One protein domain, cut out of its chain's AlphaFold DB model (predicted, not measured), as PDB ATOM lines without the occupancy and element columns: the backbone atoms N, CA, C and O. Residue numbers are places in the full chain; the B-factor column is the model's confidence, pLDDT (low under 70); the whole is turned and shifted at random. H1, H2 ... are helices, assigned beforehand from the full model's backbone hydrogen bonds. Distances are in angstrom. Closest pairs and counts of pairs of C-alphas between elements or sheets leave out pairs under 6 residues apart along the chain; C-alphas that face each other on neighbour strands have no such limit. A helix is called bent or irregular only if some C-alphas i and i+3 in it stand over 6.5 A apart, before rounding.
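AT A GLANCE: This is residues 5 to 198 of the 561 residues of the protein "PAS domain-containing protein" of Deltaproteobacteria bacterium GWA2_55_10 (UniProt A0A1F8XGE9). Two very long helices, H1 and H5, run side by side in opposite directions and make the length of a rod; along one part of it H2 and H4 pack beside them to make a four-helix up-and-down bundle, each helix running against the one before it in the chain. The short H3 lies crosswise between H2 and H4, while the rest of H1 and H5 goes on as a two-helix stem towards the first and last printed residues. The printed part has 194 residues with five named helices, H1 to H5 in order along the chain, and no named strand; its class is all helix. It is extended, with a radius of gyration of the C-alphas of 27.3 A and spans of 97 by 25 by 23 A.

HOW THE PARTS SIT: In the bundle, H1, residues 10 to 69, touches H2, residues 76 to 96, with its residues 48 to 66 alone. The two form a helical hairpin at a shallow tilt of 17 degrees, and their closest C-alphas, those of Thr 52 and Leu 87, are 6.5 A apart. H2 touches H4, residues 108 to 131, opposite ways at a shallow tilt of 21 degrees; the closest C-alphas, of Val 84 and Arg 125, are 6.2 A apart. H4 forms a second helical hairpin with H5, residues 137 to 198, at a shallow tilt of 21 degrees. H5 touches H4 with residues 140 to 165 alone, and the closest C-alphas, of Ile 124 and Ile 147, are 5.5 A apart. H1 and H5 touch, opposite ways at a shallow tilt of 15 degrees, closest at the C-alphas of Tyr 42 and Arg 169, 5.8 A. H1 and H4 are apart, as are H2 and H5. H3, residues 98 to 106, is irregular, with C-alphas 99 and 102 7.5 A apart. H3 and H4 only just touch, only at the corner, with 3 pairs of C-alphas within 8 A; the closest are Trp 104 and Thr 111, 5.4 A. Each O i to N i+4 pair is within hydrogen-bond range in H1, H2, H4 and H5, against 3 of 5 in H3.

IN THESE COORDINATES: H1 begins at C-alpha 10 (17.882, 14.004, -51.543) and is 88.4 A long from first to last C-alpha. H2 is 30.3 A long, H3 has 9 residues, and H4 is 34.6 A long. H5, 89.4 A, begins at C-alpha 137 (-73.810, 27.128, -41.586) and ends at C-alpha 198 (12.897, 5.889, -46.393).

THE WHOLE: The C-alphas farthest apart, of Arg 7 and Ser 136, are 97.2 A apart. The printed part has no cut; no link is long. Residues 71 to 73 and 135 have a pLDDT under 70.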
ATOM      1  N   PHE A   5      14.703  15.281 -62.351       77.31
ATOM      2  CA  PHE A   5      14.831  14.804 -60.976       77.31
ATOM      3  C   PHE A   5      16.188  14.173 -60.645       77.31
ATOM      4  O   PHE A   5      16.533  14.076 -59.469       77.31
ATOM      5  N   LYS A   6      16.996  13.750 -61.627       77.19
ATOM      6  CA  LYS A   6      18.316  13.165 -61.325       77.19
ATOM      7  C   LYS A   6      19.270  14.174 -60.681       77.19
ATOM      8  O   LYS A   6      20.072  13.759 -59.854       77.19
ATOM      9  N   ARG A   7      19.142  15.469 -60.995       83.94
ATOM     10  CA  ARG A   7      20.023  16.532 -60.474       83.94
ATOM     11  C   ARG A   7      19.628  17.061 -59.093       83.94
ATOM     12  O   ARG A   7      20.419  17.766 -58.479       83.94
ATOM     13  N   LEU A   8      18.433  16.733 -58.603       83.62
ATOM     14  CA  LEU A   8      17.959  17.217 -57.308       83.62
ATOM     15  C   LEU A   8      18.615  16.457 -56.152       83.62
ATOM     16  O   LEU A   8      18.742  15.222 -56.192       83.62
ATOM     17  N   THR A   9      18.968  17.196 -55.100       80.31
ATOM     18  CA  THR A   9      19.477  16.619 -53.852       80.31
ATOM     19  C   THR A   9      18.399  15.765 -53.179       80.31
ATOM     20  O   THR A   9      17.201  15.889 -53.451       80.31
ATOM     21  N   ILE A  10      18.814  14.863 -52.288       74.69
ATOM     22  CA  ILE A  10      17.882  14.004 -51.543       74.69
ATOM     23  C   ILE A  10      16.892  14.850 -50.725       74.69
ATOM     24  O   ILE A  10      15.695  14.565 -50.741       74.69
ATOM     25  N   PHE A  11      17.366  15.935 -50.104       71.38
ATOM     26  CA  PHE A  11      16.521  16.886 -49.378       71.38
ATOM     27  C   PHE A  11      15.488  17.570 -50.279       71.38
ATOM     28  O   PHE A  11      14.321  17.645 -49.911       71.38
ATOM     29  N   GLN A  12      15.873  18.004 -51.484       80.62
ATOM     30  CA  GLN A  12      14.934  18.607 -52.438       80.62
ATOM     31  C   GLN A  12      13.858  17.613 -52.881       80.62
ATOM     32  O   GLN A  12      12.682  17.959 -52.936       80.62
ATOM     33  N   LYS A  13      14.238  16.359 -53.154       80.44
ATOM     34  CA  LYS A  13      13.283  15.293 -53.505       80.44
ATOM     35  C   LYS A  13      12.307  15.015 -52.365       80.44
ATOM     36  O   LYS A  13      11.116  14.857 -52.621       80.44
ATOM     37  N   PHE A  14      12.807  14.970 -51.132       78.94
ATOM     38  CA  PHE A  14      11.978  14.803 -49.942       78.94
ATOM     39  C   PHE A  14      10.994  15.965 -49.787       78.94
ATOM     40  O   PHE A  14       9.797  15.722 -49.681       78.94
ATOM     41  N   PHE A  15      11.469  17.210 -49.872       80.38
ATOM     42  CA  PHE A  15      10.623  18.392 -49.716       80.38
ATOM     43  C   PHE A  15       9.561  18.492 -50.816       80.38
ATOM     44  O   PHE A  15       8.399  18.707 -50.511       80.38
ATOM     45  N   ILE A  16       9.918  18.243 -52.082       84.75
ATOM     46  CA  ILE A  16       8.947  18.215 -53.189       84.75
ATOM     47  C   ILE A  16       7.883  17.137 -52.955       84.75
ATOM     48  O   ILE A  16       6.698  17.403 -53.123       84.75
ATOM     49  N   SER A  17       8.295  15.935 -52.538       82.31
ATOM     50  CA  SER A  17       7.354  14.846 -52.253       82.31
ATOM     51  C   SER A  17       6.419  15.215 -51.099       82.31
ATOM     52  O   SER A  17       5.213  15.021 -51.202       82.31
ATOM     53  N   LEU A  18       6.963  15.808 -50.034       82.50
ATOM     54  CA  LEU A  18       6.202  16.272 -48.880       82.50
ATOM     55  C   LEU A  18       5.204  17.374 -49.267       82.50
ATOM     56  O   LEU A  18       4.038  17.301 -48.892       82.50
ATOM     57  N   THR A  19       5.621  18.351 -50.075       85.31
ATOM     58  CA  THR A  19       4.744  19.414 -50.581       85.31
ATOM     59  C   THR A  19       3.599  18.851 -51.415       85.31
ATOM     60  O   THR A  19       2.460  19.268 -51.231       85.31
ATOM     61  N   ILE A  20       3.862  17.875 -52.292       86.25
ATOM     62  CA  ILE A  20       2.807  17.217 -53.079       86.25
ATOM     63  C   ILE A  20       1.795  16.531 -52.151       86.25
ATOM     64  O   ILE A  20       0.592  16.696 -52.345       86.25
ATOM     65  N   ILE A  21       2.264  15.825 -51.118       84.06
ATOM     66  CA  ILE A  21       1.392  15.180 -50.122       84.06
ATOM     67  C   ILE A  21       0.518  16.221 -49.411       84.06
ATOM     68  O   ILE A  21      -0.688  16.019 -49.292       84.06
ATOM     69  N   PHE A  22       1.092  17.351 -48.987       84.12
ATOM     70  CA  PHE A  22       0.329  18.422 -48.341       84.12
ATOM     71  C   PHE A  22      -0.702  19.062 -49.272       84.12
ATOM     72  O   PHE A  22      -1.820  19.321 -48.838       84.12
ATOM     73  N   VAL A  23      -0.372  19.284 -50.546       88.00
ATOM     74  CA  VAL A  23      -1.326  19.828 -51.528       88.00
ATOM     75  C   VAL A  23      -2.512  18.879 -51.716       88.00
ATOM     76  O   VAL A  23      -3.655  19.334 -51.707       88.00
ATOM     77  N   VAL A  24      -2.260  17.570 -51.823       86.69
ATOM     78  CA  VAL A  24      -3.327  16.560 -51.912       86.69
ATOM     79  C   VAL A  24      -4.177  16.557 -50.639       86.69
ATOM     80  O   VAL A  24      -5.398  16.636 -50.734       86.69
ATOM     81  N   ALA A  25      -3.553  16.562 -49.459       82.81
ATOM     82  CA  ALA A  25      -4.268  16.585 -48.183       82.81
ATOM     83  C   ALA A  25      -5.140  17.844 -48.015       82.81
ATOM     84  O   ALA A  25      -6.274  17.753 -47.550       82.81
ATOM     85  N   ILE A  26      -4.650  19.017 -48.433       87.50
ATOM     86  CA  ILE A  26      -5.415  20.272 -48.399       87.50
ATOM     87  C   ILE A  26      -6.603  20.209 -49.367       87.50
ATOM     88  O   ILE A  26      -7.708  20.603 -48.995       87.50
ATOM     89  N   ALA A  27      -6.406  19.695 -50.584       88.00
ATOM     90  CA  ALA A  27      -7.485  19.540 -51.558       88.00
ATOM     91  C   ALA A  27      -8.571  18.566 -51.061       88.00
ATOM     92  O   ALA A  27      -9.767  18.850 -51.173       88.00
ATOM     93  N   GLU A  28      -8.172  17.446 -50.452       86.12
ATOM     94  CA  GLU A  28      -9.098  16.490 -49.836       86.12
ATOM     95  C   GLU A  28      -9.848  17.103 -48.649       86.12
ATOM     96  O   GLU A  28     -11.067  16.952 -48.553       86.12
ATOM     97  N   TYR A  29      -9.160  17.862 -47.793       86.06
ATOM     98  CA  TYR A  29      -9.777  18.568 -46.670       86.06
ATOM     99  C   TYR A  29     -10.795  19.622 -47.130       86.06
ATOM    100  O   TYR A  29     -11.886  19.727 -46.570       86.06
ATOM    101  N   GLN A  30     -10.497  20.372 -48.192       88.06
ATOM    102  CA  GLN A  30     -11.460  21.310 -48.775       88.06
ATOM    103  C   GLN A  30     -12.693  20.587 -49.335       88.06
ATOM    104  O   GLN A  30     -13.820  21.024 -49.098       88.06
ATOM    105  N   SER A  31     -12.503  19.453 -50.020       87.94
ATOM    106  CA  SER A  31     -13.619  18.622 -50.491       87.94
ATOM    107  C   SER A  31     -14.460  18.078 -49.329       87.94
ATOM    108  O   SER A  31     -15.690  18.044 -49.407       87.94
ATOM    109  N   PHE A  32     -13.805  17.700 -48.229       87.06
ATOM    110  CA  PHE A  32     -14.449  17.253 -46.998       87.06
ATOM    111  C   PHE A  32     -15.319  18.354 -46.378       87.06
ATOM    112  O   PHE A  32     -16.493  18.109 -46.097       87.06
ATOM    113  N   LEU A  33     -14.789  19.574 -46.237       87.12
ATOM    114  CA  LEU A  33     -15.529  20.715 -45.687       87.12
ATOM    115  C   LEU A  33     -16.775  21.052 -46.511       87.12
ATOM    116  O   LEU A  33     -17.851  21.243 -45.948       87.12
ATOM    117  N   GLN A  34     -16.660  21.065 -47.842       89.62
ATOM    118  CA  GLN A  34     -17.798  21.336 -48.726       89.62
ATOM    119  C   GLN A  34     -18.931  20.316 -48.544       89.62
ATOM    120  O   GLN A  34     -20.107  20.681 -48.517       89.62
ATOM    121  N   LYS A  35     -18.591  19.031 -48.393       90.12
ATOM    122  CA  LYS A  35     -19.578  17.964 -48.188       90.12
ATOM    123  C   LYS A  35     -20.190  17.975 -46.790       90.12
ATOM    124  O   LYS A  35     -21.388  17.737 -46.676       90.12
ATOM    125  N   SER A  36     -19.399  18.271 -45.758       91.12
ATOM    126  CA  SER A  36     -19.900  18.438 -44.387       91.12
ATOM    127  C   SER A  36     -20.925  19.568 -44.321       91.12
ATOM    128  O   SER A  36     -22.032  19.369 -43.832       91.12
ATOM    129  N   HIS A  37     -20.602  20.713 -44.927       93.00
ATOM    130  CA  HIS A  37     -21.516  21.847 -44.995       93.00
ATOM    131  C   HIS A  37     -22.827  21.494 -45.713       93.00
ATOM    132  O   HIS A  37     -23.906  21.888 -45.283       93.00
ATOM    133  N   LYS A  38     -22.770  20.672 -46.770       93.56
ATOM    134  CA  LYS A  38     -23.981  20.186 -47.446       93.56
ATOM    135  C   LYS A  38     -24.876  19.346 -46.523       93.56
ATOM    136  O   LYS A  38     -26.093  19.467 -46.608       93.56
ATOM    137  N   VAL A  39     -24.305  18.522 -45.639       94.38
ATOM    138  CA  VAL A  39     -25.077  17.758 -44.637       94.38
ATOM    139  C   VAL A  39     -25.746  18.699 -43.630       94.38
ATOM    140  O   VAL A  39     -26.938  18.542 -43.375       94.38
ATOM    141  N   GLU A  40     -25.022  19.705 -43.133       95.12
ATOM    142  CA  GLU A  40     -25.566  20.724 -42.219       95.12
ATOM    143  C   GLU A  40     -26.738  21.492 -42.844       95.12
ATOM    144  O   GLU A  40     -27.748  21.730 -42.182       95.12
ATOM    145  N   LEU A  41     -26.645  21.832 -44.134       95.94
ATOM    146  CA  LEU A  41     -27.739  22.482 -44.856       95.94
ATOM    147  C   LEU A  41     -28.987  21.593 -44.931       95.94
ATOM    148  O   LEU A  41     -30.092  22.093 -44.734       95.94
ATOM    149  N   TYR A  42     -28.842  20.282 -45.161       96.56
ATOM    150  CA  TYR A  42     -29.983  19.360 -45.123       96.56
ATOM    151  C   TYR A  42     -30.574  19.198 -43.714       96.56
ATOM    152  O   TYR A  42     -31.790  19.067 -43.593       96.56
ATOM    153  N   ASP A  43     -29.756  19.228 -42.658       96.06
ATOM    154  CA  ASP A  43     -30.231  19.185 -41.265       96.06
ATOM    155  C   ASP A  43     -31.006  20.458 -40.882       96.06
ATOM    156  O   ASP A  43     -32.084  20.390 -40.280       96.06
ATOM    157  N   SER A  44     -30.500  21.619 -41.299       96.44
ATOM    158  CA  SER A  44     -31.187  22.902 -41.148       96.44
ATOM    159  C   SER A  44     -32.516  22.898 -41.911       96.44
ATOM    160  O   SER A  44     -33.564  23.188 -41.340       96.44
ATOM    161  N   LEU A  45     -32.505  22.457 -43.172       96.25
ATOM    162  CA  LEU A  45     -33.709  22.370 -43.994       96.25
ATOM    163  C   LEU A  45     -34.754  21.407 -43.408       96.25
ATOM    164  O   LEU A  45     -35.940  21.725 -43.371       96.25
ATOM    165  N   HIS A  46     -34.324  20.242 -42.916       97.19
ATOM    166  CA  HIS A  46     -35.204  19.295 -42.231       97.19
ATOM    167  C   HIS A  46     -35.891  19.948 -41.024       97.19
ATOM    168  O   HIS A  46     -37.089  19.759 -40.811       97.19
ATOM    169  N   THR A  47     -35.147  20.732 -40.243       97.06
ATOM    170  CA  THR A  47     -35.669  21.426 -39.058       97.06
ATOM    171  C   THR A  47     -36.739  22.452 -39.435       97.06
ATOM    172  O   THR A  47     -37.815  22.451 -38.836       97.06
ATOM    173  N   GLU A  48     -36.501  23.255 -40.475       96.12
ATOM    174  CA  GLU A  48     -37.462  24.259 -40.954       96.12
ATOM    175  C   GLU A  48     -38.750  23.625 -41.507       96.12
ATOM    176  O   GLU A  48     -39.863  24.034 -41.161       96.12
ATOM    177  N   ILE A  49     -38.634  22.561 -42.311       96.00
ATOM    178  CA  ILE A  49     -39.810  21.840 -42.827       96.00
ATOM    179  C   ILE A  49     -40.561  21.128 -41.693       96.00
ATOM    180  O   ILE A  49     -41.793  21.120 -41.677       96.00
ATOM    181  N   SER A  50     -39.853  20.580 -40.704       96.50
ATOM    182  CA  SER A  50     -40.480  19.956 -39.535       96.50
ATOM    183  C   SER A  50     -41.232  20.983 -38.685       96.50
ATOM    184  O   SER A  50     -42.338  20.701 -38.229       96.50
ATOM    185  N   SER A  51     -40.670  22.179 -38.498       95.75
ATOM    186  CA  SER A  51     -41.337  23.300 -37.822       95.75
ATOM    187  C   SER A  51     -42.604  23.737 -38.570       95.75
ATOM    188  O   SER A  51     -43.668  23.924 -37.969       95.75
ATOM    189  N   THR A  52     -42.520  23.800 -39.903       94.00
ATOM    190  CA  THR A  52     -43.665  24.084 -40.780       94.00
ATOM    191  C   THR A  52     -44.763  23.033 -40.592       94.00
ATOM    192  O   THR A  52     -45.913  23.398 -40.363       94.00
ATOM    193  N   ARG A  53     -44.419  21.734 -40.582       96.00
ATOM    194  CA  ARG A  53     -45.370  20.633 -40.330       96.00
ATOM    195  C   ARG A  53     -46.085  20.777 -38.986       96.00
ATOM    196  O   ARG A  53     -47.304  20.679 -38.941       96.00
ATOM    197  N   VAL A  54     -45.354  21.053 -37.902       96.12
ATOM    198  CA  VAL A  54     -45.957  21.257 -36.568       96.12
ATOM    199  C   VAL A  54     -46.933  22.437 -36.577       96.12
ATOM    200  O   VAL A  54     -48.002  22.373 -35.973       96.12
ATOM    201  N   SER A  55     -46.586  23.505 -37.295       95.38
ATOM    202  CA  SER A  55     -47.435  24.688 -37.432       95.38
ATOM    203  C   SER A  55     -48.701  24.404 -38.258       95.38
ATOM    204  O   SER A  55     -49.758  24.942 -37.940       95.38
ATOM    205  N   ILE A  56     -48.626  23.508 -39.251       94.19
ATOM    206  CA  ILE A  56     -49.787  23.005 -40.005       94.19
ATOM    207  C   ILE A  56     -50.706  22.170 -39.100       94.19
ATOM    208  O   ILE A  56     -51.904  22.422 -39.069       94.19
ATOM    209  N   SER A  57     -50.171  21.256 -38.285       94.25
ATOM    210  CA  SER A  57     -50.998  20.490 -37.333       94.25
ATOM    211  C   SER A  57     -51.659  21.384 -36.276       94.25
ATOM    212  O   SER A  57     -52.781  21.136 -35.843       94.25
ATOM    213  N   LYS A  58     -50.988  22.468 -35.862       95.19
ATOM    214  CA  LYS A  58     -51.595  23.477 -34.979       95.19
ATOM    215  C   LYS A  58     -52.729  24.229 -35.680       95.19
ATOM    216  O   LYS A  58     -53.735  24.530 -35.042       95.19
ATOM    217  N   LEU A  59     -52.557  24.548 -36.962       93.44
ATOM    218  CA  LEU A  59     -53.593  25.172 -37.780       93.44
ATOM    219  C   LEU A  59     -54.827  24.268 -37.894       93.44
ATOM    220  O   LEU A  59     -55.928  24.757 -37.671       93.44
ATOM    221  N   GLU A  60     -54.632  22.978 -38.175       93.75
ATOM    222  CA  GLU A  60     -55.684  21.949 -38.222       93.75
ATOM    223  C   GLU A  60     -56.484  21.917 -36.913       93.75
ATOM    224  O   GLU A  60     -57.693  22.129 -36.909       93.75
ATOM    225  N   TYR A  61     -55.791  21.820 -35.774       94.50
ATOM    226  CA  TYR A  61     -56.424  21.843 -34.453       94.50
ATOM    227  C   TYR A  61     -57.250  23.116 -34.197       94.50
ATOM    228  O   TYR A  61     -58.354  23.051 -33.655       94.50
ATOM    229  N   LEU A  62     -56.726  24.293 -34.568       91.06
ATOM    230  CA  LEU A  62     -57.461  25.554 -34.423       91.06
ATOM    231  C   LEU A  62     -58.698  25.599 -35.326       91.06
ATOM    232  O   LEU A  62     -59.719  26.159 -34.926       91.06
ATOM    233  N   LEU A  63     -58.605  25.014 -36.520       89.56
ATOM    234  CA  LEU A  63     -59.701  24.921 -37.474       89.56
ATOM    235  C   LEU A  63     -60.823  24.009 -36.952       89.56
ATOM    236  O   LEU A  63     -61.992  24.390 -36.988       89.56
ATOM    237  N   ASP A  64     -60.469  22.853 -36.397       90.94
ATOM    238  CA  ASP A  64     -61.426  21.917 -35.802       90.94
ATOM    239  C   ASP A  64     -62.099  22.504 -34.567       90.94
ATOM    240  O   ASP A  64     -63.323  22.453 -34.423       90.94
ATOM    241  N   MET A  65     -61.314  23.140 -33.694       88.94
ATOM    242  CA  MET A  65     -61.842  23.840 -32.526       88.94
ATOM    243  C   MET A  65     -62.824  24.946 -32.934       88.94
ATOM    244  O   MET A  65     -63.866  25.107 -32.297       88.94
ATOM    245  N   PHE A  66     -62.521  25.681 -34.010       87.50
ATOM    246  CA  PHE A  66     -63.399  26.716 -34.555       87.50
ATOM    247  C   PHE A  66     -64.750  26.147 -35.011       87.50
ATOM    248  O   PHE A  66     -65.793  26.731 -34.705       87.50
ATOM    249  N   VAL A  67     -64.755  24.991 -35.680       85.69
ATOM    250  CA  VAL A  67     -65.997  24.343 -36.129       85.69
ATOM    251  C   VAL A  67     -66.802  23.763 -34.972       85.69
ATOM    252  O   VAL A  67     -68.019  23.945 -34.935       85.69
ATOM    253  N   VAL A  68     -66.146  23.122 -34.000       84.81
ATOM    254  CA  VAL A  68     -66.821  22.487 -32.854       84.81
ATOM    255  C   VAL A  68     -67.426  23.514 -31.895       84.81
ATOM    256  O   VAL A  68     -68.539  23.318 -31.408       84.81
ATOM    257  N   ALA A  69     -66.717  24.608 -31.598       82.81
ATOM    258  CA  ALA A  69     -67.169  25.579 -30.602       82.81
ATOM    259  C   ALA A  69     -68.384  26.395 -31.071       82.81
ATOM    260  O   ALA A  69     -69.138  26.896 -30.234       82.81
ATOM    261  N   TRP A  70     -68.552  26.557 -32.389       71.25
ATOM    262  CA  TRP A  70     -69.635  27.300 -33.053       71.25
ATOM    263  C   TRP A  70     -69.923  28.701 -32.474       71.25
ATOM    264  O   TRP A  70     -70.965  29.310 -32.720       71.25
ATOM    265  N   ARG A  71     -68.978  29.240 -31.698       65.00
ATOM    266  CA  ARG A  71     -68.998  30.571 -31.107       65.00
ATOM    267  C   ARG A  71     -67.870  31.358 -31.734       65.00
ATOM    268  O   ARG A  71     -66.696  31.095 -31.491       65.00
ATOM    269  N   LEU A  72     -68.260  32.343 -32.534       62.47
ATOM    270  CA  LEU A  72     -67.380  33.389 -33.027       62.47
ATOM    271  C   LEU A  72     -66.966  34.266 -31.842       62.47
ATOM    272  O   LEU A  72     -67.506  35.352 -31.637       62.47
ATOM    273  N   GLU A  73     -66.021  33.799 -31.031       68.88
ATOM    274  CA  GLU A  73     -65.243  34.740 -30.237       68.88
ATOM    275  C   GLU A  73     -64.483  35.625 -31.229       68.88
ATOM    276  O   GLU A  73     -63.697  35.133 -32.051       68.88
ATOM    277  N   TYR A  74     -64.799  36.926 -31.205       71.69
ATOM    278  CA  TYR A  74     -64.161  37.940 -32.041       71.69
ATOM    279  C   TYR A  74     -62.634  37.774 -31.957       71.69
ATOM    280  O   TYR A  74     -62.050  37.945 -30.890       71.69
ATOM    281  N   GLY A  75     -62.003  37.412 -33.081       80.56
ATOM    282  CA  GLY A  75     -60.547  37.266 -33.209       80.56
ATOM    283  C   GLY A  75     -60.023  35.861 -33.546       80.56
ATOM    284  O   GLY A  75     -58.905  35.758 -34.045       80.56
ATOM    285  N   THR A  76     -60.795  34.778 -33.379       84.81
ATOM    286  CA  THR A  76     -60.295  33.407 -33.677       84.81
ATOM    287  C   THR A  76     -59.928  33.226 -35.157       84.81
ATOM    288  O   THR A  76     -58.874  32.680 -35.483       84.81
ATOM    289  N   ILE A  77     -60.753  33.757 -36.068       85.75
ATOM    290  CA  ILE A  77     -60.484  33.736 -37.516       85.75
ATOM    291  C   ILE A  77     -59.200  34.511 -37.848       85.75
ATOM    292  O   ILE A  77     -58.438  34.090 -38.718       85.75
ATOM    293  N   ASP A  78     -58.934  35.616 -37.153       88.81
ATOM    294  CA  ASP A  78     -57.736  36.424 -37.384       88.81
ATOM    295  C   ASP A  78     -56.468  35.711 -36.895       88.81
ATOM    296  O   ASP A  78     -55.441  35.777 -37.569       88.81
ATOM    297  N   ILE A  79     -56.551  34.939 -35.803       90.75
ATOM    298  CA  ILE A  79     -55.458  34.070 -35.329       90.75
ATOM    299  C   ILE A  79     -55.146  32.967 -36.355       90.75
ATOM    300  O   ILE A  79     -53.977  32.716 -36.667       90.75
ATOM    301  N   ILE A  80     -56.179  32.325 -36.909       90.50
ATOM    302  CA  ILE A  80     -56.034  31.280 -37.936       90.50
ATOM    303  C   ILE A  80     -55.425  31.876 -39.215       90.50
ATOM    304  O   ILE A  80     -54.445  31.347 -39.741       90.50
ATOM    305  N   LYS A  81     -55.932  33.026 -39.683       91.69
ATOM    306  CA  LYS A  81     -55.367  33.753 -40.835       91.69
ATOM    307  C   LYS A  81     -53.914  34.162 -40.602       91.69
ATOM    308  O   LYS A  81     -53.101  34.011 -41.511       91.69
ATOM    309  N   GLY A  82     -53.590  34.665 -39.409       92.62
ATOM    310  CA  GLY A  82     -52.221  34.993 -39.006       92.62
ATOM    311  C   GLY A  82     -51.303  33.781 -39.136       92.62
ATOM    312  O   GLY A  82     -50.312  33.844 -39.853       92.62
ATOM    313  N   SER A  83     -51.724  32.640 -38.585       92.56
ATOM    314  CA  SER A  83     -50.963  31.383 -38.642       92.56
ATOM    315  C   SER A  83     -50.700  30.911 -40.081       92.56
ATOM    316  O   SER A  83     -49.599  30.463 -40.395       92.56
ATOM    317  N   VAL A  84     -51.677  31.046 -40.987       92.69
ATOM    318  CA  VAL A  84     -51.489  30.703 -42.411       92.69
ATOM    319  C   VAL A  84     -50.571  31.687 -43.130       92.69
ATOM    320  O   VAL A  84     -49.750  31.274 -43.950       92.69
ATOM    321  N   ASN A  85     -50.675  32.983 -42.834       93.56
ATOM    322  CA  ASN A  85     -49.772  33.980 -43.404       93.56
ATOM    323  C   ASN A  85     -48.328  33.743 -42.952       93.56
ATOM    324  O   ASN A  85     -47.430  33.796 -43.791       93.56
ATOM    325  N   ASP A  86     -48.121  33.411 -41.677       94.19
ATOM    326  CA  ASP A  86     -46.808  33.088 -41.118       94.19
ATOM    327  C   ASP A  86     -46.223  31.828 -41.775       94.19
ATOM    328  O   ASP A  86     -45.062  31.823 -42.179       94.19
ATOM    329  N   LEU A  87     -47.034  30.784 -41.980       93.88
ATOM    330  CA  LEU A  87     -46.637  29.574 -42.709       93.88
ATOM    331  C   LEU A  87     -46.176  29.876 -44.145       93.88
ATOM    332  O   LEU A  87     -45.117  29.410 -44.574       93.88
ATOM    333  N   VAL A  88     -46.947  30.674 -44.892       93.31
ATOM    334  CA  VAL A  88     -46.592  31.074 -46.265       93.31
ATOM    335  C   VAL A  88     -45.334  31.945 -46.276       93.31
ATOM    336  O   VAL A  88     -44.479  31.773 -47.148       93.31
ATOM    337  N   ALA A  89     -45.195  32.864 -45.319       93.56
ATOM    338  CA  ALA A  89     -44.020  33.716 -45.187       93.56
ATOM    339  C   ALA A  89     -42.759  32.896 -44.877       93.56
ATOM    340  O   ALA A  89     -41.754  33.063 -45.565       93.56
ATOM    341  N   ASN A  90     -42.827  31.957 -43.931       93.69
ATOM    342  CA  ASN A  90     -41.707  31.088 -43.566       93.69
ATOM    343  C   ASN A  90     -41.234  30.233 -44.749       93.69
ATOM    344  O   ASN A  90     -40.033  30.119 -44.983       93.69
ATOM    345  N   LEU A  91     -42.156  29.696 -45.554       93.25
ATOM    346  CA  LEU A  91     -41.794  28.945 -46.760       93.25
ATOM    347  C   LEU A  91     -41.185  29.823 -47.860       93.25
ATOM    348  O   LEU A  91     -40.275  29.376 -48.557       93.25
ATOM    349  N   ASN A  92     -41.645  31.069 -48.011       94.19
ATOM    350  CA  ASN A  92     -41.017  32.021 -48.930       94.19
ATOM    351  C   ASN A  92     -39.597  32.371 -48.483       94.19
ATOM    352  O   ASN A  92     -38.685  32.319 -49.304       94.19
ATOM    353  N   ILE A  93     -39.405  32.648 -47.189       93.88
ATOM    354  CA  ILE A  93     -38.085  32.905 -46.603       93.88
ATOM    355  C   ILE A  93     -37.171  31.703 -46.852       93.88
ATOM    356  O   ILE A  93     -36.060  31.879 -47.334       93.88
ATOM    357  N   LEU A  94     -37.652  30.482 -46.607       94.06
ATOM    358  CA  LEU A  94     -36.886  29.258 -46.839       94.06
ATOM    359  C   LEU A  94     -36.457  29.093 -48.308       94.06
ATOM    360  O   LEU A  94     -35.345  28.646 -48.593       94.06
ATOM    361  N   ARG A  95     -37.333  29.451 -49.249       94.44
ATOM    362  CA  ARG A  95     -37.062  29.376 -50.689       94.44
ATOM    363  C   ARG A  95     -36.072  30.447 -51.150       94.44
ATOM    364  O   ARG A  95     -35.244  30.177 -52.014       94.44
ATOM    365  N   GLU A  96     -36.188  31.652 -50.604       95.06
ATOM    366  CA  GLU A  96     -35.387  32.820 -50.984       95.06
ATOM    367  C   GLU A  96     -34.057  32.905 -50.225       95.06
ATOM    368  O   GLU A  96     -33.175  33.670 -50.618       95.06
ATOM    369  N   ASP A  97     -33.877  32.100 -49.177       95.69
ATOM    370  CA  ASP A  97     -32.641  32.039 -48.409       95.69
ATOM    371  C   ASP A  97     -31.466  31.562 -49.296       95.69
ATOM    372  O   ASP A  97     -31.452  30.414 -49.772       95.69
ATOM    373  N   PRO A  98     -30.431  32.407 -49.492       95.06
ATOM    374  CA  PRO A  98     -29.282  32.090 -50.334       95.06
ATOM    375  C   PRO A  98     -28.553  30.808 -49.917       95.06
ATOM    376  O   PRO A  98     -27.931  30.162 -50.764       95.06
ATOM    377  N   ARG A  99     -28.643  30.405 -48.641       95.75
ATOM    378  CA  ARG A  99     -28.006  29.186 -48.116       95.75
ATOM    379  C   ARG A  99     -28.490  27.921 -48.823       95.75
ATOM    380  O   ARG A  99     -27.704  26.994 -49.002       95.75
ATOM    381  N   TYR A 100     -29.749  27.893 -49.256       95.94
ATOM    382  CA  TYR A 100     -30.354  26.723 -49.898       95.94
ATOM    383  C   TYR A 100     -30.402  26.817 -51.427       95.94
ATOM    384  O   TYR A 100     -30.748  25.832 -52.073       95.94
ATOM    385  N   SER A 101     -29.991  27.945 -52.022       93.88
ATOM    386  CA  SER A 101     -30.022  28.178 -53.480       93.88
ATOM    387  C   SER A 101     -29.430  27.020 -54.295       93.88
ATOM    388  O   SER A 101     -30.081  26.497 -55.195       93.88
ATOM    389  N   ARG A 102     -28.248  26.529 -53.907       93.62
ATOM    390  CA  ARG A 102     -27.604  25.374 -54.556       93.62
ATOM    391  C   ARG A 102     -28.393  24.076 -54.412       93.62
ATOM    392  O   ARG A 102     -28.393  23.267 -55.329       93.62
ATOM    393  N   ILE A 103     -29.055  23.851 -53.274       95.06
ATOM    394  CA  ILE A 103     -29.892  22.656 -53.076       95.06
ATOM    395  C   ILE A 103     -31.113  22.727 -53.996       95.06
ATOM    396  O   ILE A 103     -31.480  21.717 -54.593       95.06
ATOM    397  N   TRP A 104     -31.697  23.918 -54.155       94.88
ATOM    398  CA  TRP A 104     -32.836  24.141 -55.045       94.88
ATOM    399  C   TRP A 104     -32.489  23.981 -56.524       94.88
ATOM    400  O   TRP A 104     -33.291  23.431 -57.281       94.88
ATOM    401  N   GLU A 105     -31.298  24.427 -56.929       94.50
ATOM    402  CA  GLU A 105     -30.784  24.259 -58.293       94.50
ATOM    403  C   GLU A 105     -30.445  22.797 -58.613       94.50
ATOM    404  O   GLU A 105     -30.712  22.326 -59.718       94.50
ATOM    405  N   GLU A 106     -29.870  22.064 -57.656       94.75
ATOM    406  CA  GLU A 106     -29.417  20.685 -57.864       94.75
ATOM    407  C   GLU A 106     -30.538  19.636 -57.736       94.75
ATOM    408  O   GLU A 106     -30.425  18.556 -58.320       94.75
ATOM    409  N   ASP A 107     -31.609  19.912 -56.981       96.19
ATOM    410  CA  ASP A 107     -32.667  18.939 -56.684       96.19
ATOM    411  C   ASP A 107     -34.069  19.466 -57.039       96.19
ATOM    412  O   ASP A 107     -34.819  19.992 -56.213       96.19
ATOM    413  N   ALA A 108     -34.449  19.264 -58.304       95.19
ATOM    414  CA  ALA A 108     -35.737  19.696 -58.846       95.19
ATOM    415  C   ALA A 108     -36.956  19.114 -58.099       95.19
ATOM    416  O   ALA A 108     -38.005  19.757 -58.037       95.19
ATOM    417  N   MET A 109     -36.839  17.916 -57.508       95.12
ATOM    418  CA  MET A 109     -37.930  17.283 -56.757       95.12
ATOM    419  C   MET A 109     -38.173  17.987 -55.417       95.12
ATOM    420  O   MET A 109     -39.324  18.169 -55.016       95.12
ATOM    421  N   LEU A 110     -37.101  18.418 -54.751       95.19
ATOM    422  CA  LEU A 110     -37.156  19.226 -53.532       95.19
ATOM    423  C   LEU A 110     -37.849  20.566 -53.799       95.19
ATOM    424  O   LEU A 110     -38.839  20.893 -53.142       95.19
ATOM    425  N   THR A 111     -37.396  21.279 -54.831       95.75
ATOM    426  CA  THR A 111     -37.970  22.564 -55.256       95.75
ATOM    427  C   THR A 111     -39.448  22.431 -55.632       95.75
ATOM    428  O   THR A 111     -40.281  23.218 -55.179       95.75
ATOM    429  N   GLY A 112     -39.804  21.395 -56.399       95.00
ATOM    430  CA  GLY A 112     -41.195  21.123 -56.770       95.00
ATOM    431  C   GLY A 112     -42.086  20.795 -55.568       95.00
ATOM    432  O   GLY A 112     -43.221  21.261 -55.493       95.00
ATOM    433  N   SER A 113     -41.573  20.045 -54.591       95.81
ATOM    434  CA  SER A 113     -42.329  19.674 -53.387       95.81
ATOM    435  C   SER A 113     -42.631  20.884 -52.498       95.81
ATOM    436  O   SER A 113     -43.769  21.046 -52.058       95.81
ATOM    437  N   VAL A 114     -41.649  21.771 -52.292       95.50
ATOM    438  CA  VAL A 114     -41.844  23.034 -51.555       95.50
ATOM    439  C   VAL A 114     -42.849  23.934 -52.280       95.50
ATOM    440  O   VAL A 114     -43.748  24.484 -51.646       95.50
ATOM    441  N   HIS A 115     -42.759  24.032 -53.610       95.19
ATOM    442  CA  HIS A 115     -43.704  24.814 -54.408       95.19
ATOM    443  C   HIS A 115     -45.144  24.296 -54.288       95.19
ATOM    444  O   HIS A 115     -46.074  25.081 -54.117       95.19
ATOM    445  N   ASN A 116     -45.329  22.974 -54.309       95.94
ATOM    446  CA  ASN A 116     -46.643  22.353 -54.150       95.94
ATOM    447  C   ASN A 116     -47.249  22.624 -52.764       95.94
ATOM    448  O   ASN A 116     -48.434  22.932 -52.673       95.94
ATOM    449  N   ILE A 117     -46.444  22.546 -51.699       96.06
ATOM    450  CA  ILE A 117     -46.875  22.887 -50.332       96.06
ATOM    451  C   ILE A 117     -47.281  24.366 -50.250       96.06
ATOM    452  O   ILE A 117     -48.331  24.704 -49.709       96.06
ATOM    453  N   GLN A 118     -46.470  25.254 -50.830       94.81
ATOM    454  CA  GLN A 118     -46.747  26.688 -50.877       94.81
ATOM    455  C   GLN A 118     -48.051  27.005 -51.632       94.81
ATOM    456  O   GLN A 118     -48.816  27.882 -51.215       94.81
ATOM    457  N   TYR A 119     -48.299  26.311 -52.745       95.38
ATOM    458  CA  TYR A 119     -49.512  26.463 -53.545       95.38
ATOM    459  C   TYR A 119     -50.765  26.079 -52.745       95.38
ATOM    460  O   TYR A 119     -51.708  26.870 -52.669       95.38
ATOM    461  N   ASP A 120     -50.750  24.926 -52.075       95.56
ATOM    462  CA  ASP A 120     -51.886  24.468 -51.268       95.56
ATOM    463  C   ASP A 120     -52.133  25.370 -50.047       95.56
ATOM    464  O   ASP A 120     -53.278  25.714 -49.757       95.56
ATOM    465  N   LEU A 121     -51.079  25.848 -49.373       94.50
ATOM    466  CA  LEU A 121     -51.211  26.830 -48.286       94.50
ATOM    467  C   LEU A 121     -51.795  28.162 -48.773       94.50
ATOM    468  O   LEU A 121     -52.586  28.794 -48.071       94.50
ATOM    469  N   SER A 122     -51.447  28.584 -49.990       94.12
ATOM    470  CA  SER A 122     -52.046  29.772 -50.605       94.12
ATOM    471  C   SER A 122     -53.539  29.571 -50.877       94.12
ATOM    472  O   SER A 122     -54.319  30.499 -50.673       94.12
ATOM    473  N   ARG A 123     -53.947  28.353 -51.258       94.62
ATOM    474  CA  ARG A 123     -55.358  27.987 -51.419       94.62
ATOM    475  C   ARG A 123     -56.105  27.978 -50.084       94.62
ATOM    476  O   ARG A 123     -57.167  28.585 -50.003       94.62
ATOM    477  N   ILE A 124     -55.525  27.394 -49.030       94.12
ATOM    478  CA  ILE A 124     -56.073  27.443 -47.660       94.12
ATOM    479  C   ILE A 124     -56.279  28.896 -47.216       94.12
ATOM    480  O   ILE A 124     -57.335  29.253 -46.696       94.12
ATOM    481  N   ARG A 125     -55.294  29.767 -47.464       95.00
ATOM    482  CA  ARG A 125     -55.390  31.202 -47.164       95.00
ATOM    483  C   ARG A 125     -56.572  31.861 -47.873       95.00
ATOM    484  O   ARG A 125     -57.248  32.703 -47.283       95.00
ATOM    485  N   ASP A 126     -56.799  31.521 -49.136       94.06
ATOM    486  CA  ASP A 126     -57.883  32.103 -49.924       94.06
ATOM    487  C   ASP A 126     -59.258  31.553 -49.501       94.06
ATOM    488  O   ASP A 126     -60.214  32.329 -49.412       94.06
ATOM    489  N   ASP A 127     -59.352  30.276 -49.120       93.25
ATOM    490  CA  ASP A 127     -60.565  29.684 -48.534       93.25
ATOM    491  C   ASP A 127     -60.884  30.287 -47.149       93.25
ATOM    492  O   ASP A 127     -62.035  30.622 -46.870       93.25
ATOM    493  N   LEU A 128     -59.878  30.570 -46.311       90.12
ATOM    494  CA  LEU A 128     -60.060  31.272 -45.028       90.12
ATOM    495  C   LEU A 128     -60.544  32.720 -45.186       90.12
ATOM    496  O   LEU A 128     -61.263  33.242 -44.330       90.12
ATOM    497  N   LYS A 129     -60.170  33.400 -46.277       91.12
ATOM    498  CA  LYS A 129     -60.735  34.721 -46.598       91.12
ATOM    499  C   LYS A 129     -62.218  34.621 -46.936       91.12
ATOM    500  O   LYS A 129     -62.969  35.514 -46.558       91.12
ATOM    501  N   ARG A 130     -62.638  33.547 -47.615       90.25
ATOM    502  CA  ARG A 130     -64.054  33.277 -47.913       90.25
ATOM    503  C   ARG A 130     -64.833  32.926 -46.652       90.25
ATOM    504  O   ARG A 130     -65.927  33.444 -46.478       90.25
ATOM    505  N   LEU A 131     -64.230  32.158 -45.742       85.88
ATOM    506  CA  LEU A 131     -64.833  31.772 -44.461       85.88
ATOM    507  C   LEU A 131     -65.278  32.982 -43.628       85.88
ATOM    508  O   LEU A 131     -66.316  32.945 -42.984       85.88
ATOM    509  N   ASN A 132     -64.536  34.089 -43.704       81.12
ATOM    510  CA  ASN A 132     -64.881  35.347 -43.039       81.12
ATOM    511  C   ASN A 132     -66.175  36.001 -43.551       81.12
ATOM    512  O   ASN A 132     -66.767  36.815 -42.851       81.12
ATOM    513  N   ASN A 133     -66.560  35.697 -44.788       84.31
ATOM    514  CA  ASN A 133     -67.697  36.305 -45.471       84.31
ATOM    515  C   ASN A 133     -68.879  35.330 -45.611       84.31
ATOM    516  O   ASN A 133     -69.927  35.733 -46.113       84.31
ATOM    517  N   ALA A 134     -68.710  34.070 -45.197       80.06
ATOM    518  CA  ALA A 134     -69.746  33.048 -45.261       80.06
ATOM    519  C   ALA A 134     -70.880  33.380 -44.282       80.06
ATOM    520  O   ALA A 134     -70.638  33.648 -43.103       80.06
ATOM    521  N   MET A 135     -72.123  33.365 -44.768       69.50
ATOM    522  CA  MET A 135     -73.299  33.762 -43.971       69.50
ATOM    523  C   MET A 135     -74.139  32.575 -43.488       69.50
ATOM    524  O   MET A 135     -74.989  32.747 -42.618       69.50
ATOM    525  N   SER A 136     -73.922  31.379 -44.044       87.50
ATOM    526  CA  SER A 136     -74.705  30.180 -43.723       87.50
ATOM    527  C   SER A 136     -73.848  29.075 -43.102       87.50
ATOM    528  O   SER A 136     -72.663  28.938 -43.405       87.50
ATOM    529  N   GLN A 137     -74.463  28.265 -42.238       85.69
ATOM    530  CA  GLN A 137     -73.810  27.128 -41.586       85.69
ATOM    531  C   GLN A 137     -73.291  26.097 -42.600       85.69
ATOM    532  O   GLN A 137     -72.179  25.596 -42.448       85.69
ATOM    533  N   ASP A 138     -74.060  25.827 -43.655       89.12
ATOM    534  CA  ASP A 138     -73.688  24.866 -44.696       89.12
ATOM    535  C   ASP A 138     -72.447  25.326 -45.477       89.12
ATOM    536  O   ASP A 138     -71.562  24.527 -45.779       89.12
ATOM    537  N   GLU A 139     -72.330  26.630 -45.750       88.25
ATOM    538  CA  GLU A 139     -71.159  27.216 -46.413       88.25
ATOM    539  C   GLU A 139     -69.901  27.129 -45.535       88.25
ATOM    540  O   GLU A 139     -68.822  26.814 -46.038       88.25
ATOM    541  N   ILE A 140     -70.039  27.327 -44.218       88.25
ATOM    542  CA  ILE A 140     -68.943  27.155 -43.250       88.25
ATOM    543  C   ILE A 140     -68.456  25.701 -43.233       88.25
ATOM    544  O   ILE A 140     -67.249  25.473 -43.250       88.25
ATOM    545  N   ILE A 141     -69.369  24.723 -43.246       89.56
ATOM    546  CA  ILE A 141     -69.018  23.293 -43.269       89.56
ATOM    547  C   ILE A 141     -68.299  22.928 -44.573       89.56
ATOM    548  O   ILE A 141     -67.285  22.233 -44.548       89.56
ATOM    549  N   LEU A 142     -68.778  23.416 -45.723       92.69
ATOM    550  CA  LEU A 142     -68.124  23.167 -47.012       92.69
ATOM    551  C   LEU A 142     -66.722  23.786 -47.082       92.69
ATOM    552  O   LEU A 142     -65.796  23.155 -47.599       92.69
ATOM    553  N   LEU A 143     -66.550  25.000 -46.552       90.19
ATOM    554  CA  LEU A 143     -65.247  25.659 -46.484       90.19
ATOM    555  C   LEU A 143     -64.306  24.964 -45.499       90.19
ATOM    556  O   LEU A 143     -63.140  24.783 -45.837       90.19
ATOM    557  N   HIS A 144     -64.794  24.523 -44.333       90.88
ATOM    558  CA  HIS A 144     -64.008  23.702 -43.405       90.88
ATOM    559  C   HIS A 144     -63.536  22.417 -44.083       90.88
ATOM    560  O   HIS A 144     -62.334  22.204 -44.124       90.88
ATOM    561  N   ASN A 145     -64.421  21.655 -44.733       93.06
ATOM    562  CA  ASN A 145     -64.040  20.431 -45.446       93.06
ATOM    563  C   ASN A 145     -62.983  20.687 -46.537       93.06
ATOM    564  O   ASN A 145     -62.080  19.873 -46.729       93.06
ATOM    565  N   SER A 146     -63.071  21.815 -47.258       94.50
ATOM    566  CA  SER A 146     -62.044  22.220 -48.234       94.50
ATOM    567  C   SER A 146     -60.706  22.511 -47.552       94.50
ATOM    568  O   SER A 146     -59.660  22.040 -48.008       94.50
ATOM    569  N   ILE A 147     -60.722  23.279 -46.459       93.12
ATOM    570  CA  ILE A 147     -59.510  23.648 -45.724       93.12
ATOM    571  C   ILE A 147     -58.882  22.417 -45.069       93.12
ATOM    572  O   ILE A 147     -57.676  22.236 -45.200       93.12
ATOM    573  N   ASP A 148     -59.676  21.558 -44.442       94.25
ATOM    574  CA  ASP A 148     -59.250  20.302 -43.826       94.25
ATOM    575  C   ASP A 148     -58.603  19.376 -44.862       94.25
ATOM    576  O   ASP A 148     -57.434  19.014 -44.740       94.25
ATOM    577  N   THR A 149     -59.280  19.140 -45.993       95.19
ATOM    578  CA  THR A 149     -58.726  18.336 -47.098       95.19
ATOM    579  C   THR A 149     -57.377  18.882 -47.574       95.19
ATOM    580  O   THR A 149     -56.423  18.125 -47.762       95.19
ATOM    581  N   ASN A 150     -57.258  20.200 -47.767       94.12
ATOM    582  CA  ASN A 150     -55.990  20.805 -48.174       94.12
ATOM    583  C   ASN A 150     -54.934  20.741 -47.054       94.12
ATOM    584  O   ASN A 150     -53.754  20.584 -47.353       94.12
ATOM    585  N   THR A 151     -55.328  20.826 -45.782       94.50
ATOM    586  CA  THR A 151     -54.424  20.731 -44.623       94.50
ATOM    587  C   THR A 151     -53.847  19.321 -44.493       94.50
ATOM    588  O   THR A 151     -52.635  19.167 -44.320       94.50
ATOM    589  N   VAL A 152     -54.670  18.292 -44.710       95.44
ATOM    590  CA  VAL A 152     -54.237  16.891 -44.809       95.44
ATOM    591  C   VAL A 152     -53.258  16.705 -45.971       95.44
ATOM    592  O   VAL A 152     -52.179  16.140 -45.783       95.44
ATOM    593  N   LEU A 153     -53.570  17.238 -47.160       95.06
ATOM    594  CA  LEU A 153     -52.680  17.160 -48.330       95.06
ATOM    595  C   LEU A 153     -51.336  17.855 -48.089       95.06
ATOM    596  O   LEU A 153     -50.287  17.334 -48.474       95.06
ATOM    597  N   VAL A 154     -51.349  19.025 -47.450       95.38
ATOM    598  CA  VAL A 154     -50.137  19.762 -47.081       95.38
ATOM    599  C   VAL A 154     -49.306  18.964 -46.076       95.38
ATOM    600  O   VAL A 154     -48.090  18.861 -46.247       95.38
ATOM    601  N   THR A 155     -49.943  18.364 -45.070       96.25
ATOM    602  CA  THR A 155     -49.273  17.527 -44.064       96.25
ATOM    603  C   THR A 155     -48.623  16.305 -44.705       96.25
ATOM    604  O   THR A 155     -47.435  16.058 -44.489       96.25
ATOM    605  N   GLU A 156     -49.340  15.597 -45.580       97.00
ATOM    606  CA  GLU A 156     -48.803  14.450 -46.317       97.00
ATOM    607  C   GLU A 156     -47.622  14.854 -47.217       97.00
ATOM    608  O   GLU A 156     -46.579  14.192 -47.240       97.00
ATOM    609  N   LYS A 157     -47.742  15.971 -47.948       96.62
ATOM    610  CA  LYS A 157     -46.651  16.499 -48.781       96.62
ATOM    611  C   LYS A 157     -45.437  16.897 -47.940       96.62
ATOM    612  O   LYS A 157     -44.313  16.621 -48.358       96.62
ATOM    613  N   ALA A 158     -45.641  17.494 -46.766       96.19
ATOM    614  CA  ALA A 158     -44.566  17.840 -45.839       96.19
ATOM    615  C   ALA A 158     -43.859  16.588 -45.292       96.19
ATOM    616  O   ALA A 158     -42.632  16.562 -45.225       96.19
ATOM    617  N   GLU A 159     -44.594  15.522 -44.969       97.25
ATOM    618  CA  GLU A 159     -44.011  14.242 -44.544       97.25
ATOM    619  C   GLU A 159     -43.197  13.573 -45.654       97.25
ATOM    620  O   GLU A 159     -42.058  13.156 -45.425       97.25
ATOM    621  N   ARG A 160     -43.735  13.530 -46.879       97.12
ATOM    622  CA  ARG A 160     -43.004  13.024 -48.053       97.12
ATOM    623  C   ARG A 160     -41.730  13.832 -48.299       97.12
ATOM    624  O   ARG A 160     -40.678  13.251 -48.565       97.12
ATOM    625  N   LEU A 161     -41.805  15.156 -48.159       96.25
ATOM    626  CA  LEU A 161     -40.656  16.046 -48.284       96.25
ATOM    627  C   LEU A 161     -39.605  15.787 -47.193       96.25
ATOM    628  O   LEU A 161     -38.427  15.677 -47.515       96.25
ATOM    629  N   LEU A 162     -40.006  15.625 -45.929       97.44
ATOM    630  CA  LEU A 162     -39.095  15.287 -44.826       97.44
ATOM    631  C   LEU A 162     -38.412  13.934 -45.032       97.44
ATOM    632  O   LEU A 162     -37.202  13.813 -44.818       97.44
ATOM    633  N   SER A 163     -39.164  12.929 -45.487       97.38
ATOM    634  CA  SER A 163     -38.611  11.618 -45.836       97.38
ATOM    635  C   SER A 163     -37.569  11.747 -46.948       97.38
ATOM    636  O   SER A 163     -36.468  11.210 -46.834       97.38
ATOM    637  N   TYR A 164     -37.876  12.521 -47.991       97.38
ATOM    638  CA  TYR A 164     -36.966  12.753 -49.107       97.38
ATOM    639  C   TYR A 164     -35.708  13.540 -48.698       97.38
ATOM    640  O   TYR A 164     -34.595  13.157 -49.058       97.38
ATOM    641  N   ILE A 165     -35.847  14.590 -47.877       96.88
ATOM    642  CA  ILE A 165     -34.717  15.335 -47.292       96.88
ATOM    643  C   ILE A 165     -33.821  14.392 -46.486       96.88
ATOM    644  O   ILE A 165     -32.598  14.426 -46.624       96.88
ATOM    645  N   THR A 166     -34.420  13.518 -45.676       97.06
ATOM    646  CA  THR A 166     -33.688  12.540 -44.863       97.06
ATOM    647  C   THR A 166     -32.926  11.546 -45.738       97.06
ATOM    648  O   THR A 166     -31.752  11.273 -45.481       97.06
ATOM    649  N   GLU A 167     -33.546  11.043 -46.805       97.06
ATOM    650  CA  GLU A 167     -32.897  10.145 -47.760       97.06
ATOM    651  C   GLU A 167     -31.723  10.830 -48.478       97.06
ATOM    652  O   GLU A 167     -30.620  10.275 -48.545       97.06
ATOM    653  N   ARG A 168     -31.916  12.069 -48.950       96.62
ATOM    654  CA  ARG A 168     -30.862  12.871 -49.592       96.62
ATOM    655  C   ARG A 168     -29.710  13.170 -48.645       96.62
ATOM    656  O   ARG A 168     -28.552  12.959 -49.014       96.62
ATOM    657  N   ARG A 169     -30.003  13.557 -47.404       96.31
ATOM    658  CA  ARG A 169     -29.005  13.729 -46.342       96.31
ATOM    659  C   ARG A 169     -28.189  12.453 -46.135       96.31
ATOM    660  O   ARG A 169     -26.960  12.502 -46.133       96.31
ATOM    661  N   GLN A 170     -28.847  11.299 -46.007       95.50
ATOM    662  CA  GLN A 170     -28.167  10.010 -45.844       95.50
ATOM    663  C   GLN A 170     -27.332   9.626 -47.073       95.50
ATOM    664  O   GLN A 170     -26.263   9.031 -46.926       95.50
ATOM    665  N   ALA A 171     -27.786   9.951 -48.284       94.62
ATOM    666  CA  ALA A 171     -27.021   9.731 -49.508       94.62
ATOM    667  C   ALA A 171     -25.729  10.565 -49.521       94.62
ATOM    668  O   ALA A 171     -24.648  10.002 -49.711       94.62
ATOM    669  N   VAL A 172     -25.819  11.866 -49.218       93.19
ATOM    670  CA  VAL A 172     -24.650  12.758 -49.113       93.19
ATOM    671  C   VAL A 172     -23.703  12.286 -48.011       93.19
ATOM    672  O   VAL A 172     -22.495  12.208 -48.235       93.19
ATOM    673  N   PHE A 173     -24.234  11.886 -46.852       93.19
ATOM    674  CA  PHE A 173     -23.432  11.367 -45.745       93.19
ATOM    675  C   PHE A 173     -22.713  10.055 -46.095       93.19
ATOM    676  O   PHE A 173     -21.536   9.890 -45.772       93.19
ATOM    677  N   ARG A 174     -23.372   9.118 -46.790       91.75
ATOM    678  CA  ARG A 174     -22.733   7.871 -47.254       91.75
ATOM    679  C   ARG A 174     -21.628   8.147 -48.266       91.75
ATOM    680  O   ARG A 174     -20.544   7.574 -48.158       91.75
ATOM    681  N   GLU A 175     -21.870   9.044 -49.215       90.06
ATOM    682  CA  GLU A 175     -20.859   9.436 -50.197       90.06
ATOM    683  C   GLU A 175     -19.660  10.125 -49.526       90.06
ATOM    684  O   GLU A 175     -18.505   9.864 -49.869       90.06
ATOM    685  N   PHE A 176     -19.927  10.983 -48.542       87.38
ATOM    686  CA  PHE A 176     -18.921  11.614 -47.695       87.38
ATOM    687  C   PHE A 176     -18.092  10.578 -46.928       87.38
ATOM    688  O   PHE A 176     -16.868  10.573 -47.053       87.38
ATOM    689  N   LYS A 177     -18.742   9.650 -46.218       88.50
ATOM    690  CA  LYS A 177     -18.080   8.592 -45.443       88.50
ATOM    691  C   LYS A 177     -17.185   7.715 -46.320       88.50
ATOM    692  O   LYS A 177     -16.048   7.442 -45.944       88.50
ATOM    693  N   ASN A 178     -17.669   7.303 -47.493       88.31
ATOM    694  CA  ASN A 178     -16.900   6.458 -48.409       88.31
ATOM    695  C   ASN A 178     -15.664   7.184 -48.956       88.31
ATOM    696  O   ASN A 178     -14.585   6.595 -48.995       88.31
ATOM    697  N   ARG A 179     -15.787   8.465 -49.334       87.19
ATOM    698  CA  ARG A 179     -14.629   9.254 -49.786       87.19
ATOM    699  C   ARG A 179     -13.632   9.513 -48.659       87.19
ATOM    700  O   ARG A 179     -12.437   9.386 -48.896       87.19
ATOM    701  N   ALA A 180     -14.104   9.815 -47.449       84.25
ATOM    702  CA  ALA A 180     -13.237  10.003 -46.288       84.25
ATOM    703  C   ALA A 180     -12.449   8.723 -45.964       84.25
ATOM    704  O   ALA A 180     -11.241   8.777 -45.764       84.25
ATOM    705  N   LEU A 181     -13.107   7.559 -45.989       87.44
ATOM    706  CA  LEU A 181     -12.447   6.274 -45.752       87.44
ATOM    707  C   LEU A 181     -11.405   5.953 -46.834       87.44
ATOM    708  O   LEU A 181     -10.308   5.510 -46.503       87.44
ATOM    709  N   LEU A 182     -11.718   6.214 -48.109       88.25
ATOM    710  CA  LEU A 182     -10.772   6.044 -49.219       88.25
ATOM    711  C   LEU A 182      -9.569   6.990 -49.117       88.25
ATOM    712  O   LEU A 182      -8.447   6.544 -49.332       88.25
ATOM    713  N   SER A 183      -9.786   8.258 -48.757       86.19
ATOM    714  CA  SER A 183      -8.717   9.243 -48.528       86.19
ATOM    715  C   SER A 183      -7.804   8.806 -47.379       86.19
ATOM    716  O   SER A 183      -6.591   8.715 -47.559       86.19
ATOM    717  N   VAL A 184      -8.370   8.406 -46.234       84.44
ATOM    718  CA  VAL A 184      -7.588   7.907 -45.089       84.44
ATOM    719  C   VAL A 184      -6.796   6.654 -45.468       84.44
ATOM    720  O   VAL A 184      -5.600   6.579 -45.189       84.44
ATOM    721  N   ALA A 185      -7.424   5.684 -46.136       86.38
ATOM    722  CA  ALA A 185      -6.740   4.476 -46.592       86.38
ATOM    723  C   ALA A 185      -5.614   4.799 -47.589       86.38
ATOM    724  O   ALA A 185      -4.509   4.265 -47.467       86.38
ATOM    725  N   GLY A 186      -5.867   5.706 -48.537       86.88
ATOM    726  CA  GLY A 186      -4.878   6.189 -49.499       86.88
ATOM    727  C   GLY A 186      -3.696   6.876 -48.820       86.88
ATOM    728  O   GLY A 186      -2.545   6.567 -49.132       86.88
ATOM    729  N   PHE A 187      -3.960   7.735 -47.834       84.69
ATOM    730  CA  PHE A 187      -2.930   8.419 -47.057       84.69
ATOM    731  C   PHE A 187      -2.079   7.439 -46.240       84.69
ATOM    732  O   PHE A 187      -0.852   7.531 -46.255       84.69
ATOM    733  N   VAL A 188      -2.700   6.456 -45.577       83.06
ATOM    734  CA  VAL A 188      -1.977   5.407 -44.837       83.06
ATOM    735  C   VAL A 188      -1.078   4.599 -45.772       83.06
ATOM    736  O   VAL A 188       0.091   4.375 -45.457       83.06
ATOM    737  N   LEU A 189      -1.583   4.195 -46.940       86.50
ATOM    738  CA  LEU A 189      -0.808   3.427 -47.916       86.50
ATOM    739  C   LEU A 189       0.367   4.252 -48.461       86.50
ATOM    740  O   LEU A 189       1.488   3.749 -48.554       86.50
ATOM    741  N   LEU A 190       0.144   5.539 -48.732       85.56
ATOM    742  CA  LEU A 190       1.189   6.467 -49.149       85.56
ATOM    743  C   LEU A 190       2.257   6.638 -48.059       85.56
ATOM    744  O   LEU A 190       3.450   6.573 -48.359       85.56
ATOM    745  N   MET A 191       1.853   6.789 -46.796       82.44
ATOM    746  CA  MET A 191       2.766   6.878 -45.651       82.44
ATOM    747  C   MET A 191       3.583   5.596 -45.462       82.44
ATOM    748  O   MET A 191       4.789   5.674 -45.215       82.44
ATOM    749  N   LEU A 192       2.975   4.417 -45.625       82.62
ATOM    750  CA  LEU A 192       3.680   3.132 -45.585       82.62
ATOM    751  C   LEU A 192       4.687   3.004 -46.733       82.62
ATOM    752  O   LEU A 192       5.838   2.636 -46.497       82.62
ATOM    753  N   ALA A 193       4.297   3.364 -47.958       84.25
ATOM    754  CA  ALA A 193       5.194   3.358 -49.112       84.25
ATOM    755  C   ALA A 193       6.366   4.338 -48.923       84.25
ATOM    756  O   ALA A 193       7.524   3.979 -49.150       84.25
ATOM    757  N   GLY A 194       6.087   5.552 -48.439       83.19
ATOM    758  CA  GLY A 194       7.101   6.549 -48.097       83.19
ATOM    759  C   GLY A 194       8.057   6.054 -47.011       83.19
ATOM    760  O   GLY A 194       9.274   6.153 -47.171       83.19
ATOM    761  N   SER A 195       7.521   5.437 -45.955       78.81
ATOM    762  CA  SER A 195       8.300   4.851 -44.856       78.81
ATOM    763  C   SER A 195       9.184   3.703 -45.336       78.81
ATOM    764  O   SER A 195      10.346   3.622 -44.948       78.81
ATOM    765  N   PHE A 196       8.682   2.848 -46.230       82.50
ATOM    766  CA  PHE A 196       9.455   1.756 -46.819       82.50
ATOM    767  C   PHE A 196      10.614   2.271 -47.684       82.50
ATOM    768  O   PHE A 196      11.749   1.804 -47.556       82.50
ATOM    769  N   VAL A 197      10.362   3.273 -48.533       82.44
ATOM    770  CA  VAL A 197      11.413   3.918 -49.338       82.44
ATOM    771  C   VAL A 197      12.451   4.589 -48.437       82.44
ATOM    772  O   VAL A 197      13.651   4.460 -48.694       82.44
ATOM    773  N   PHE A 198      12.012   5.266 -47.374       78.81
ATOM    774  CA  PHE A 198      12.897   5.889 -46.393       78.81
ATOM    775  C   PHE A 198      13.753   4.849 -45.663       78.81
ATOM    776  O   PHE A 198      14.978   4.971 -45.634       78.81
TER     777      PHE A 198